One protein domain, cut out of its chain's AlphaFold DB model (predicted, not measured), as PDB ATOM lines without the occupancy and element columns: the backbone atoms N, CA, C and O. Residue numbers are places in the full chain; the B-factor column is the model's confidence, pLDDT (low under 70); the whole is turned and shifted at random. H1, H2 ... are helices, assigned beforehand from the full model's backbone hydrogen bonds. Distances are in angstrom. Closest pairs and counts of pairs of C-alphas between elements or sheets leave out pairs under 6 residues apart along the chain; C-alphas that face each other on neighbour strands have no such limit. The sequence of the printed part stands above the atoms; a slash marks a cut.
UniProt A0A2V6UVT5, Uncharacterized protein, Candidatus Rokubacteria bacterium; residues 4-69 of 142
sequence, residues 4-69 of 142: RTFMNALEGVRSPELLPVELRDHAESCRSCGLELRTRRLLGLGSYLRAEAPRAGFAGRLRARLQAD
ATOM      1  N   ARG A   4      48.405  23.498  17.362       90.06
ATOM      2  CA  ARG A   4      48.436  22.270  18.165       90.06
ATOM      3  C   ARG A   4      49.122  22.500  19.512       90.06
ATOM      4  O   ARG A   4      48.557  22.126  20.537       90.06
ATOM      5  N   THR A   5      50.281  23.161  19.530       88.88
ATOM      6  CA  THR A   5      50.964  23.521  20.784       88.88
ATOM      7  C   THR A   5      50.128  24.501  21.596       88.88
ATOM      8  O   THR A   5      50.025  24.338  22.809       88.88
ATOM      9  N   PHE A   6      49.455  25.453  20.938       89.62
ATOM     10  CA  PHE A   6      48.523  26.362  21.602       89.62
ATOM     11  C   PHE A   6      47.412  25.608  22.343       89.62
ATOM     12  O   PHE A   6      47.197  25.852  23.525       89.62
ATOM     13  N   MET A   7      46.725  24.675  21.674       87.88
ATOM     14  CA  MET A   7      45.618  23.915  22.269       87.88
ATOM     15  C   MET A   7      46.064  23.059  23.459       87.88
ATOM     16  O   MET A   7      45.399  23.069  24.495       87.88
ATOM     17  N   ASN A   8      47.215  22.391  23.335       87.94
ATOM     18  CA  ASN A   8      47.803  21.601  24.416       87.94
ATOM     19  C   ASN A   8      48.166  22.477  25.622       87.94
ATOM     20  O   ASN A   8      47.853  22.143  26.762       87.94
ATOM     21  N   ALA A   9      48.792  23.630  25.376       85.38
ATOM     22  CA  ALA A   9      49.126  24.576  26.433       85.38
ATOM     23  C   ALA A   9      47.860  25.129  27.105       85.38
ATOM     24  O   ALA A   9      47.814  25.251  28.326       85.38
ATOM     25  N   LEU A  10      46.803  25.383  26.329       82.94
ATOM     26  CA  LEU A  10      45.523  25.862  26.837       82.94
ATOM     27  C   LEU A  10      44.895  24.883  27.841       82.94
ATOM     28  O   LEU A  10      44.237  25.323  28.780       82.94
ATOM     29  N   GLU A  11      45.017  23.565  27.626       81.31
ATOM     30  CA  GLU A  11      44.483  22.515  28.520       81.31
ATOM     31  C   GLU A  11      45.155  22.494  29.892       81.31
ATOM     32  O   GLU A  11      44.493  22.203  30.887       81.31
ATOM     33  N   GLY A  12      46.433  22.872  29.964       73.50
ATOM     34  CA  GLY A  12      47.161  22.995  31.228       73.50
ATOM     35  C   GLY A  12      46.831  24.264  32.025       73.50
ATOM     36  O   GLY A  12      47.148  24.346  33.213       73.50
ATOM     37  N   VAL A  13      46.190  25.260  31.406       73.50
ATOM     38  CA  VAL A  13      45.909  26.557  32.032       73.50
ATOM     39  C   VAL A  13      44.620  26.483  32.851       73.50
ATOM     40  O   VAL A  13      43.515  26.479  32.313       73.50
ATOM     41  N   ARG A  14      44.764  26.473  34.183       64.62
ATOM     42  CA  ARG A  14      43.625  26.489  35.122       64.62
ATOM     43  C   ARG A  14      42.944  27.852  35.232       64.62
ATOM     44  O   ARG A  14      41.742  27.901  35.462       64.62
ATOM     45  N   SER A  15      43.702  28.942  35.081       65.12
ATOM     46  CA  SER A  15      43.168  30.306  35.110       65.12
ATOM     47  C   SER A  15      43.524  31.042  33.820       65.12
ATOM     48  O   SER A  15      44.704  31.291  33.562       65.12
ATOM     49  N   PRO A  16      42.532  31.429  33.006       61.12
ATOM     50  CA  PRO A  16      42.767  32.114  31.742       61.12
ATOM     51  C   PRO A  16      43.193  33.586  31.909       61.12
ATOM     52  O   PRO A  16      43.353  34.286  30.906       61.12
ATOM     53  N   GLU A  17      43.353  34.081  33.138       61.81
ATOM     54  CA  GLU A  17      43.896  35.415  33.437       61.81
ATOM     55  C   GLU A  17      45.433  35.416  33.463       61.81
ATOM     56  O   GLU A  17      46.060  36.398  33.073       61.81
ATOM     57  N   LEU A  18      46.044  34.278  33.804       67.19
ATOM     58  CA  LEU A  18      47.497  34.087  33.908       67.19
ATOM     59  C   LEU A  18      48.100  33.480  32.630       67.19
ATOM     60  O   LEU A  18      49.019  32.667  32.689       67.19
ATOM     61  N   LEU A  19      47.563  33.835  31.460       75.12
ATOM     62  CA  LEU A  19      48.084  33.331  30.187       75.12
ATOM     63  C   LEU A  19      49.454  33.950  29.863       75.12
ATOM     64  O   LEU A  19      49.533  35.185  29.797       75.12
ATOM     65  N   PRO A  20      50.480  33.116  29.589       83.69
ATOM     66  CA  PRO A  20      51.741  33.535  28.988       83.69
ATOM     67  C   PRO A  20      51.541  34.455  27.781       83.69
ATOM     68  O   PRO A  20      50.613  34.260  26.991       83.69
ATOM     69  N   VAL A  21      52.434  35.436  27.625       83.50
ATOM     70  CA  VAL A  21      52.383  36.437  26.543       83.50
ATOM     71  C   VAL A  21      52.346  35.761  25.171       83.50
ATOM     72  O   VAL A  21      51.478  36.056  24.363       83.50
ATOM     73  N   GLU A  22      53.166  34.733  24.968       84.69
ATOM     74  CA  GLU A  22      53.248  33.974  23.713       84.69
ATOM     75  C   GLU A  22      51.918  33.314  23.302       84.69
ATOM     76  O   GLU A  22      51.604  33.208  22.116       84.69
ATOM     77  N   LEU A  23      51.113  32.873  24.278       84.00
ATOM     78  CA  LEU A  23      49.775  32.332  24.024       84.00
ATOM     79  C   LEU A  23      48.792  33.454  23.680       84.00
ATOM     80  O   LEU A  23      47.910  33.268  22.847       84.00
ATOM     81  N   ARG A  24      48.944  34.625  24.298       82.75
ATOM     82  CA  ARG A  24      48.115  35.797  24.006       82.75
ATOM     83  C   ARG A  24      48.340  36.284  22.575       82.75
ATOM     84  O   ARG A  24      47.377  36.362  21.819       82.75
ATOM     85  N   ASP A  25      49.597  36.448  22.179       85.31
ATOM     86  CA  ASP A  25      49.979  36.902  20.837       85.31
ATOM     87  C   ASP A  25      49.517  35.911  19.751       85.31
ATOM     88  O   ASP A  25      49.056  36.291  18.669       85.31
ATOM     89  N   HIS A  26      49.568  34.604  20.039       87.06
ATOM     90  CA  HIS A  26      49.025  33.596  19.128       87.06
ATOM     91  C   HIS A  26      47.494  33.659  19.028       87.06
ATOM     92  O   HIS A  26      46.939  33.518  17.942       87.06
ATOM     93  N   ALA A  27      46.794  33.865  20.145       85.12
ATOM     94  CA  ALA A  27      45.339  33.985  20.152       85.12
ATOM     95  C   ALA A  27      44.846  35.234  19.397       85.12
ATOM     96  O   ALA A  27      43.771  35.193  18.801       85.12
ATOM     97  N   GLU A  28      45.629  36.314  19.407       83.81
ATOM     98  CA  GLU A  28      45.353  37.544  18.657       83.81
ATOM     99  C   GLU A  28      45.620  37.379  17.155       83.81
ATOM    100  O   GLU A  28      44.828  37.836  16.331       83.81
ATOM    101  N   SER A  29      46.684  36.663  16.781       84.06
ATOM    102  CA  SER A  29      47.032  36.417  15.373       84.06
ATOM    103  C   SER A  29      46.236  35.280  14.715       84.06
ATOM    104  O   SER A  29      46.057  35.275  13.496       84.06
ATOM    105  N   CYS A  30      45.721  34.320  15.490       86.12
ATOM    106  CA  CYS A  30      44.994  33.158  14.986       86.12
ATOM    107  C   CYS A  30      43.536  33.135  15.465       86.12
ATOM    108  O   CYS A  30      43.226  32.766  16.601       86.12
ATOM    109  N   ARG A  31      42.604  33.434  14.549       82.81
ATOM    110  CA  ARG A  31      41.163  33.530  14.846       82.81
ATOM    111  C   ARG A  31      40.578  32.268  15.490       82.81
ATOM    112  O   ARG A  31      39.770  32.378  16.408       82.81
ATOM    113  N   SER A  32      40.936  31.075  15.013       85.56
ATOM    114  CA  SER A  32      40.409  29.816  15.564       85.56
ATOM    115  C   SER A  32      40.881  29.575  16.997       85.56
ATOM    116  O   SER A  32      40.083  29.190  17.849       85.56
ATOM    117  N   CYS A  33      42.154  29.858  17.277       86.56
ATOM    118  CA  CYS A  33      42.744  29.735  18.609       86.56
ATOM    119  C   CYS A  33      42.183  30.791  19.576       86.56
ATOM    120  O   CYS A  33      41.815  30.456  20.704       86.56
ATOM    121  N   GLY A  34      42.017  32.035  19.118       84.88
ATOM    122  CA  GLY A  34      41.373  33.101  19.889       84.88
ATOM    123  C   GLY A  34      39.914  32.800  20.245       84.88
ATOM    124  O   GLY A  34      39.483  33.046  21.374       84.88
ATOM    125  N   LEU A  35      39.153  32.195  19.324       84.69
ATOM    126  CA  LEU A  35      37.776  31.758  19.582       84.69
ATOM    127  C   LEU A  35      37.698  30.676  20.665       84.69
ATOM    128  O   LEU A  35      36.832  30.747  21.541       84.69
ATOM    129  N   GLU A  36      38.595  29.691  20.638       85.75
ATOM    130  CA  GLU A  36      38.599  28.626  21.644       85.75
ATOM    131  C   GLU A  36      39.001  29.161  23.025       85.75
ATOM    132  O   GLU A  36      38.354  28.847  24.027       85.75
ATOM    133  N   LEU A  37      39.985  30.066  23.079       84.06
ATOM    134  CA  LEU A  37      40.357  30.758  24.313       84.06
ATOM    135  C   LEU A  37      39.189  31.569  24.895       84.06
ATOM    136  O   LEU A  37      38.895  31.479  26.092       84.06
ATOM    137  N   ARG A  38      38.484  32.333  24.054       82.31
ATOM    138  CA  ARG A  38      37.304  33.108  24.465       82.31
ATOM    139  C   ARG A  38      36.182  32.203  24.972       82.31
ATOM    140  O   ARG A  38      35.566  32.509  25.991       82.31
ATOM    141  N   THR A  39      35.953  31.075  24.303       83.19
ATOM    142  CA  THR A  39      34.972  30.066  24.723       83.19
ATOM    143  C   THR A  39      35.300  29.543  26.122       83.19
ATOM    144  O   THR A  39      34.423  29.526  26.984       83.19
ATOM    145  N   ARG A  40      36.563  29.178  26.389       79.31
ATOM    146  CA  ARG A  40      36.991  28.698  27.715       79.31
ATOM    147  C   ARG A  40      36.835  29.750  28.809       79.31
ATOM    148  O   ARG A  40      36.328  29.418  29.875       79.31
ATOM    149  N   ARG A  41      37.195  31.011  28.545       79.06
ATOM    150  CA  ARG A  41      36.980  32.120  29.497       79.06
ATOM    151  C   ARG A  41      35.512  32.268  29.884       79.06
ATOM    152  O   ARG A  41      35.197  32.331  31.066       79.06
ATOM    153  N   LEU A  42      34.617  32.282  28.898       77.50
ATOM    154  CA  LEU A  42      33.180  32.431  29.135       77.50
ATOM    155  C   LEU A  42      32.582  31.238  29.892       77.50
ATOM    156  O   LEU A  42      31.733  31.429  30.758       77.50
ATOM    157  N   LEU A  43      33.045  30.019  29.603       76.62
ATOM    158  CA  LEU A  43      32.660  28.829  30.368       76.62
ATOM    159  C   LEU A  43      33.177  28.887  31.812       76.62
ATOM    160  O   LEU A  43      32.451  28.506  32.725       76.62
ATOM    161  N   GLY A  44      34.388  29.412  32.019       70.62
ATOM    162  CA  GLY A  44      34.971  29.635  33.341       70.62
ATOM    163  C   GLY A  44      34.155  30.616  34.181       70.62
ATOM    164  O   GLY A  44      33.759  30.274  35.292       70.62
ATOM    165  N   LEU A  45      33.811  31.789  33.634       69.38
ATOM    166  CA  LEU A  45      33.037  32.828  34.335       69.38
ATOM    167  C   LEU A  45      31.685  32.327  34.866       69.38
ATOM    168  O   LEU A  45      31.282  32.692  35.967       69.38
ATOM    169  N   GLY A  46      30.997  31.466  34.110       60.62
ATOM    170  CA  GLY A  46      29.720  30.886  34.538       60.62
ATOM    171  C   GLY A  46      29.847  29.832  35.644       60.62
ATOM    172  O   GLY A  46      28.879  29.590  36.356       60.62
ATOM    173  N   SER A  47      31.026  29.224  35.803       57.88
ATOM    174  CA  SER A  47      31.245  28.107  36.734       57.88
ATOM    175  C   SER A  47      31.575  28.530  38.170       57.88
ATOM    176  O   SER A  47      31.413  27.735  39.093       57.88
ATOM    177  N   TYR A  48      31.999  29.782  38.383       51.22
ATOM    178  CA  TYR A  48      32.361  30.290  39.715       51.22
ATOM    179  C   TYR A  48      31.154  30.714  40.568       51.22
ATOM    180  O   TYR A  48      31.253  30.717  41.790       51.22
ATOM    181  N   LEU A  49      30.018  31.067  39.951       51.72
ATOM    182  CA  LEU A  49      28.846  31.603  40.667       51.72
ATOM    183  C   LEU A  49      27.893  30.518  41.192       51.72
ATOM    184  O   LEU A  49      27.195  30.739  42.179       51.72
ATOM    185  N   ARG A  50      27.881  29.338  40.567       50.88
ATOM    186  CA  ARG A  50      27.259  28.112  41.079       50.88
ATOM    187  C   ARG A  50      28.047  26.932  40.537       50.88
ATOM    188  O   ARG A  50      28.283  26.867  39.336       50.88
ATOM    189  N   ALA A  51      28.386  25.975  41.397       55.44
ATOM    190  CA  ALA A  51      29.062  24.722  41.041       55.44
ATOM    191  C   ALA A  51      28.213  23.782  40.146       55.44
ATOM    192  O   ALA A  51      28.426  22.572  40.113       55.44
ATOM    193  N   GLU A  52      27.224  24.317  39.433       59.91
ATOM    194  CA  GLU A  52      26.408  23.590  38.479       59.91
ATOM    195  C   GLU A  52      27.116  23.586  37.133       59.91
ATOM    196  O   GLU A  52      27.329  24.618  36.494       59.91
ATOM    197  N   ALA A  53      27.495  22.382  36.707       62.19
ATOM    198  CA  ALA A  53      28.094  22.173  35.405       62.19
ATOM    199  C   ALA A  53      27.192  22.763  34.300       62.19
ATOM    200  O   ALA A  53      25.962  22.631  34.356       62.19
ATOM    201  N   PRO A  54      27.773  23.399  33.268       65.94
ATOM    202  CA  PRO A  54      26.996  23.936  32.161       65.94
ATOM    203  C   PRO A  54      26.155  22.833  31.503       65.94
ATOM    204  O   PRO A  54      26.618  21.708  31.310       65.94
ATOM    205  N   ARG A  55      24.910  23.164  31.124       72.88
ATOM    206  CA  ARG A  55      23.980  22.219  30.479       72.88
ATOM    207  C   ARG A  55      24.628  21.541  29.268       72.88
ATOM    208  O   ARG A  55      25.321  22.196  28.483       72.88
ATOM    209  N   ALA A  56      24.318  20.261  29.060       74.88
ATOM    210  CA  ALA A  56      24.799  19.501  27.908       74.88
ATOM    211  C   ALA A  56      24.583  20.271  26.585       74.88
ATOM    212  O   ALA A  56      23.536  20.881  26.328       74.88
ATOM    213  N   GLY A  57      25.632  20.317  25.761       77.88
ATOM    214  CA  GLY A  57      25.634  21.031  24.482       77.88
ATOM    215  C   GLY A  57      25.743  22.561  24.565       77.88
ATOM    216  O   GLY A  57      25.837  23.199  23.516       77.88
ATOM    217  N   PHE A  58      25.778  23.181  25.754       82.25
ATOM    218  CA  PHE A  58      25.972  24.635  25.884       82.25
ATOM    219  C   PHE A  58      27.300  25.090  25.277       82.25
ATOM    220  O   PHE A  58      27.313  26.031  24.490       82.25
ATOM    221  N   ALA A  59      28.394  24.373  25.552       80.25
ATOM    222  CA  ALA A  59      29.704  24.674  24.977       80.25
ATOM    223  C   ALA A  59      29.690  24.633  23.437       80.25
ATOM    224  O   ALA A  59      30.258  25.505  22.790       80.25
ATOM    225  N   GLY A  60      28.991  23.661  22.838       79.19
ATOM    226  CA  GLY A  60      28.829  23.573  21.383       79.19
ATOM    227  C   GLY A  60      28.037  24.751  20.809       79.19
ATOM    228  O   GLY A  60      28.475  25.376  19.847       79.19
ATOM    229  N   ARG A  61      26.913  25.115  21.445       82.31
ATOM    230  CA  ARG A  61      26.114  26.287  21.046       82.31
ATOM    231  C   ARG A  61      26.889  27.593  21.203       82.31
ATOM    232  O   ARG A  61      26.784  28.457  20.340       82.31
ATOM    233  N   LEU A  62      27.680  27.728  22.268       79.69
ATOM    234  CA  LEU A  62      28.535  28.888  22.505       79.69
ATOM    235  C   LEU A  62      29.601  29.016  21.412       79.69
ATOM    236  O   LEU A  62      29.732  30.089  20.831       79.69
ATOM    237  N   ARG A  63      30.294  27.922  21.064       80.62
ATOM    238  CA  ARG A  63      31.253  27.914  19.946       80.62
ATOM    239  C   ARG A  63      30.594  28.296  18.627       80.62
ATOM    240  O   ARG A  63      31.098  29.176  17.942       80.62
ATOM    241  N   ALA A  64      29.453  27.688  18.300       79.38
ATOM    242  CA  ALA A  64      28.718  27.998  17.075       79.38
ATOM    243  C   ALA A  64      28.287  29.473  17.029       79.38
ATOM    244  O   ALA A  64      28.415  30.126  15.996       79.38
ATOM    245  N   ARG A  65      27.845  30.027  18.166       80.44
ATOM    246  CA  ARG A  65      27.490  31.443  18.294       80.44
ATOM    247  C   ARG A  65      28.701  32.344  18.066       80.44
ATOM    248  O   ARG A  65      28.599  33.274  17.283       80.44
ATOM    249  N   LEU A  66      29.836  32.050  18.701       78.00
ATOM    250  CA  LEU A  66      31.071  32.831  18.574       78.00
ATOM    251  C   LEU A  66      31.690  32.730  17.169       78.00
ATOM    252  O   LEU A  66      32.272  33.693  16.684       78.00
ATOM    253  N   GLN A  67      31.548  31.587  16.494       79.56
ATOM    254  CA  GLN A  67      31.952  31.417  15.095       79.56
ATOM    255  C   GLN A  67      31.048  32.201  14.132       79.56
ATOM    256  O   GLN A  67      31.545  32.783  13.163       79.56
ATOM    257  N   ALA A  68      29.737  32.216  14.403       72.88
ATOM    258  CA  ALA A  68      28.745  32.982  13.650       72.88
ATOM    259  C   ALA A  68      28.852  34.494  13.903       72.88
ATOM    260  O   ALA A  68      28.505  35.286  13.026       72.88
ATOM    261  N   ASP A  69      29.364  34.896  15.070       63.91
ATOM    262  CA  ASP A  69      29.660  36.284  15.401       63.91
ATOM    263  C   ASP A  69      30.857  36.769  14.562       63.91
ATOM    264  O   ASP A  69      32.023  36.725  14.949       63.91
TER     265      ASP A  69
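What this domain is: This is residues 4 to 69 of the 142 residues of an uncharacterized protein of Candidatus Rokubacteria bacterium (UniProt A0A2V6UVT5). The long helix H3 runs through the middle of the domain, and H4 folds back beside it as the shorter half of a helical hairpin. Beyond H3, on the side away from H4, are H1 and H2: H1 runs nearly in line with H3's direction, and H2 makes a corner with the first part of H3. Residues 47 to 52, where H3 ends and the link to H4 begins, stick out. The printed part has 66 residues with four named helices, H1, H2, H3 and H4 in that order, and no named strand; its class is all helix. It is compact, with a radius of gyration of the C-alphas of 12.3 A and spans of 32 by 26 by 17 A.

Where its parts are: H1, residues 4 to 12, begins with C-alpha 4 at (48.436, 22.270, 18.165) and is 13.1 A long from first to last C-alpha. H2, residues 21 to 29, measures 12.4 A. H3, residues 31 to 47, is the longest helix and measures 24.6 A, from C-alpha 31 at (41.163, 33.530, 14.846) to C-alpha 47. H4, residues 58 to 68, measures 15.1 A and ends with C-alpha 68 at (28.745, 32.982, 13.650).

How they stand to each other: H3 is the hub, touching the three other helices. H1 and H3 only just touch, with 3 pairs of C-alphas within 8 A; the closest are those of Phe 6 and Cys 33, 7.3 A apart. They run the same way at a shallow tilt of 12 degrees. H1 and H2 are close but not clearly touching, the closest C-alphas being those of Phe 6 and Leu 23, 6.6 A apart; they run opposite ways at a steep tilt of 53 degrees. H2 and H3 touch only at the corner by their link, with the C-alphas of Ala 27 and Gly 34 closest at 4.1 A, and run opposite ways at a steep tilt of 64 degrees. H3 touches H1 and H2 with residues 33 to 37 alone. H3 and H4 touch as a helical hairpin, opposite ways at a steep tilt of 38 degrees; their closest C-alphas, of Thr 39 and Arg 63, are 6.4 A apart. H4 is apart from H1 and from H2. Each O i to N i+4 pair is within hydrogen-bond range in H2, H3 and H4, and 4 of 5 are in H1.

The domain as a whole: The C-alphas of Ser 29 and Glu 52, the two farthest apart, are 33.5 A apart. The printed part has no cut. The link from H2 to H3 is tight, those from H1 to H2 and from H3 to H4 are short, and no link is long. Residues 47 to 52 stand free. The mean pLDDT of the printed part is 76.6; it is under 70 at residues 14 to 18, residues 45 to 54 and residue 69.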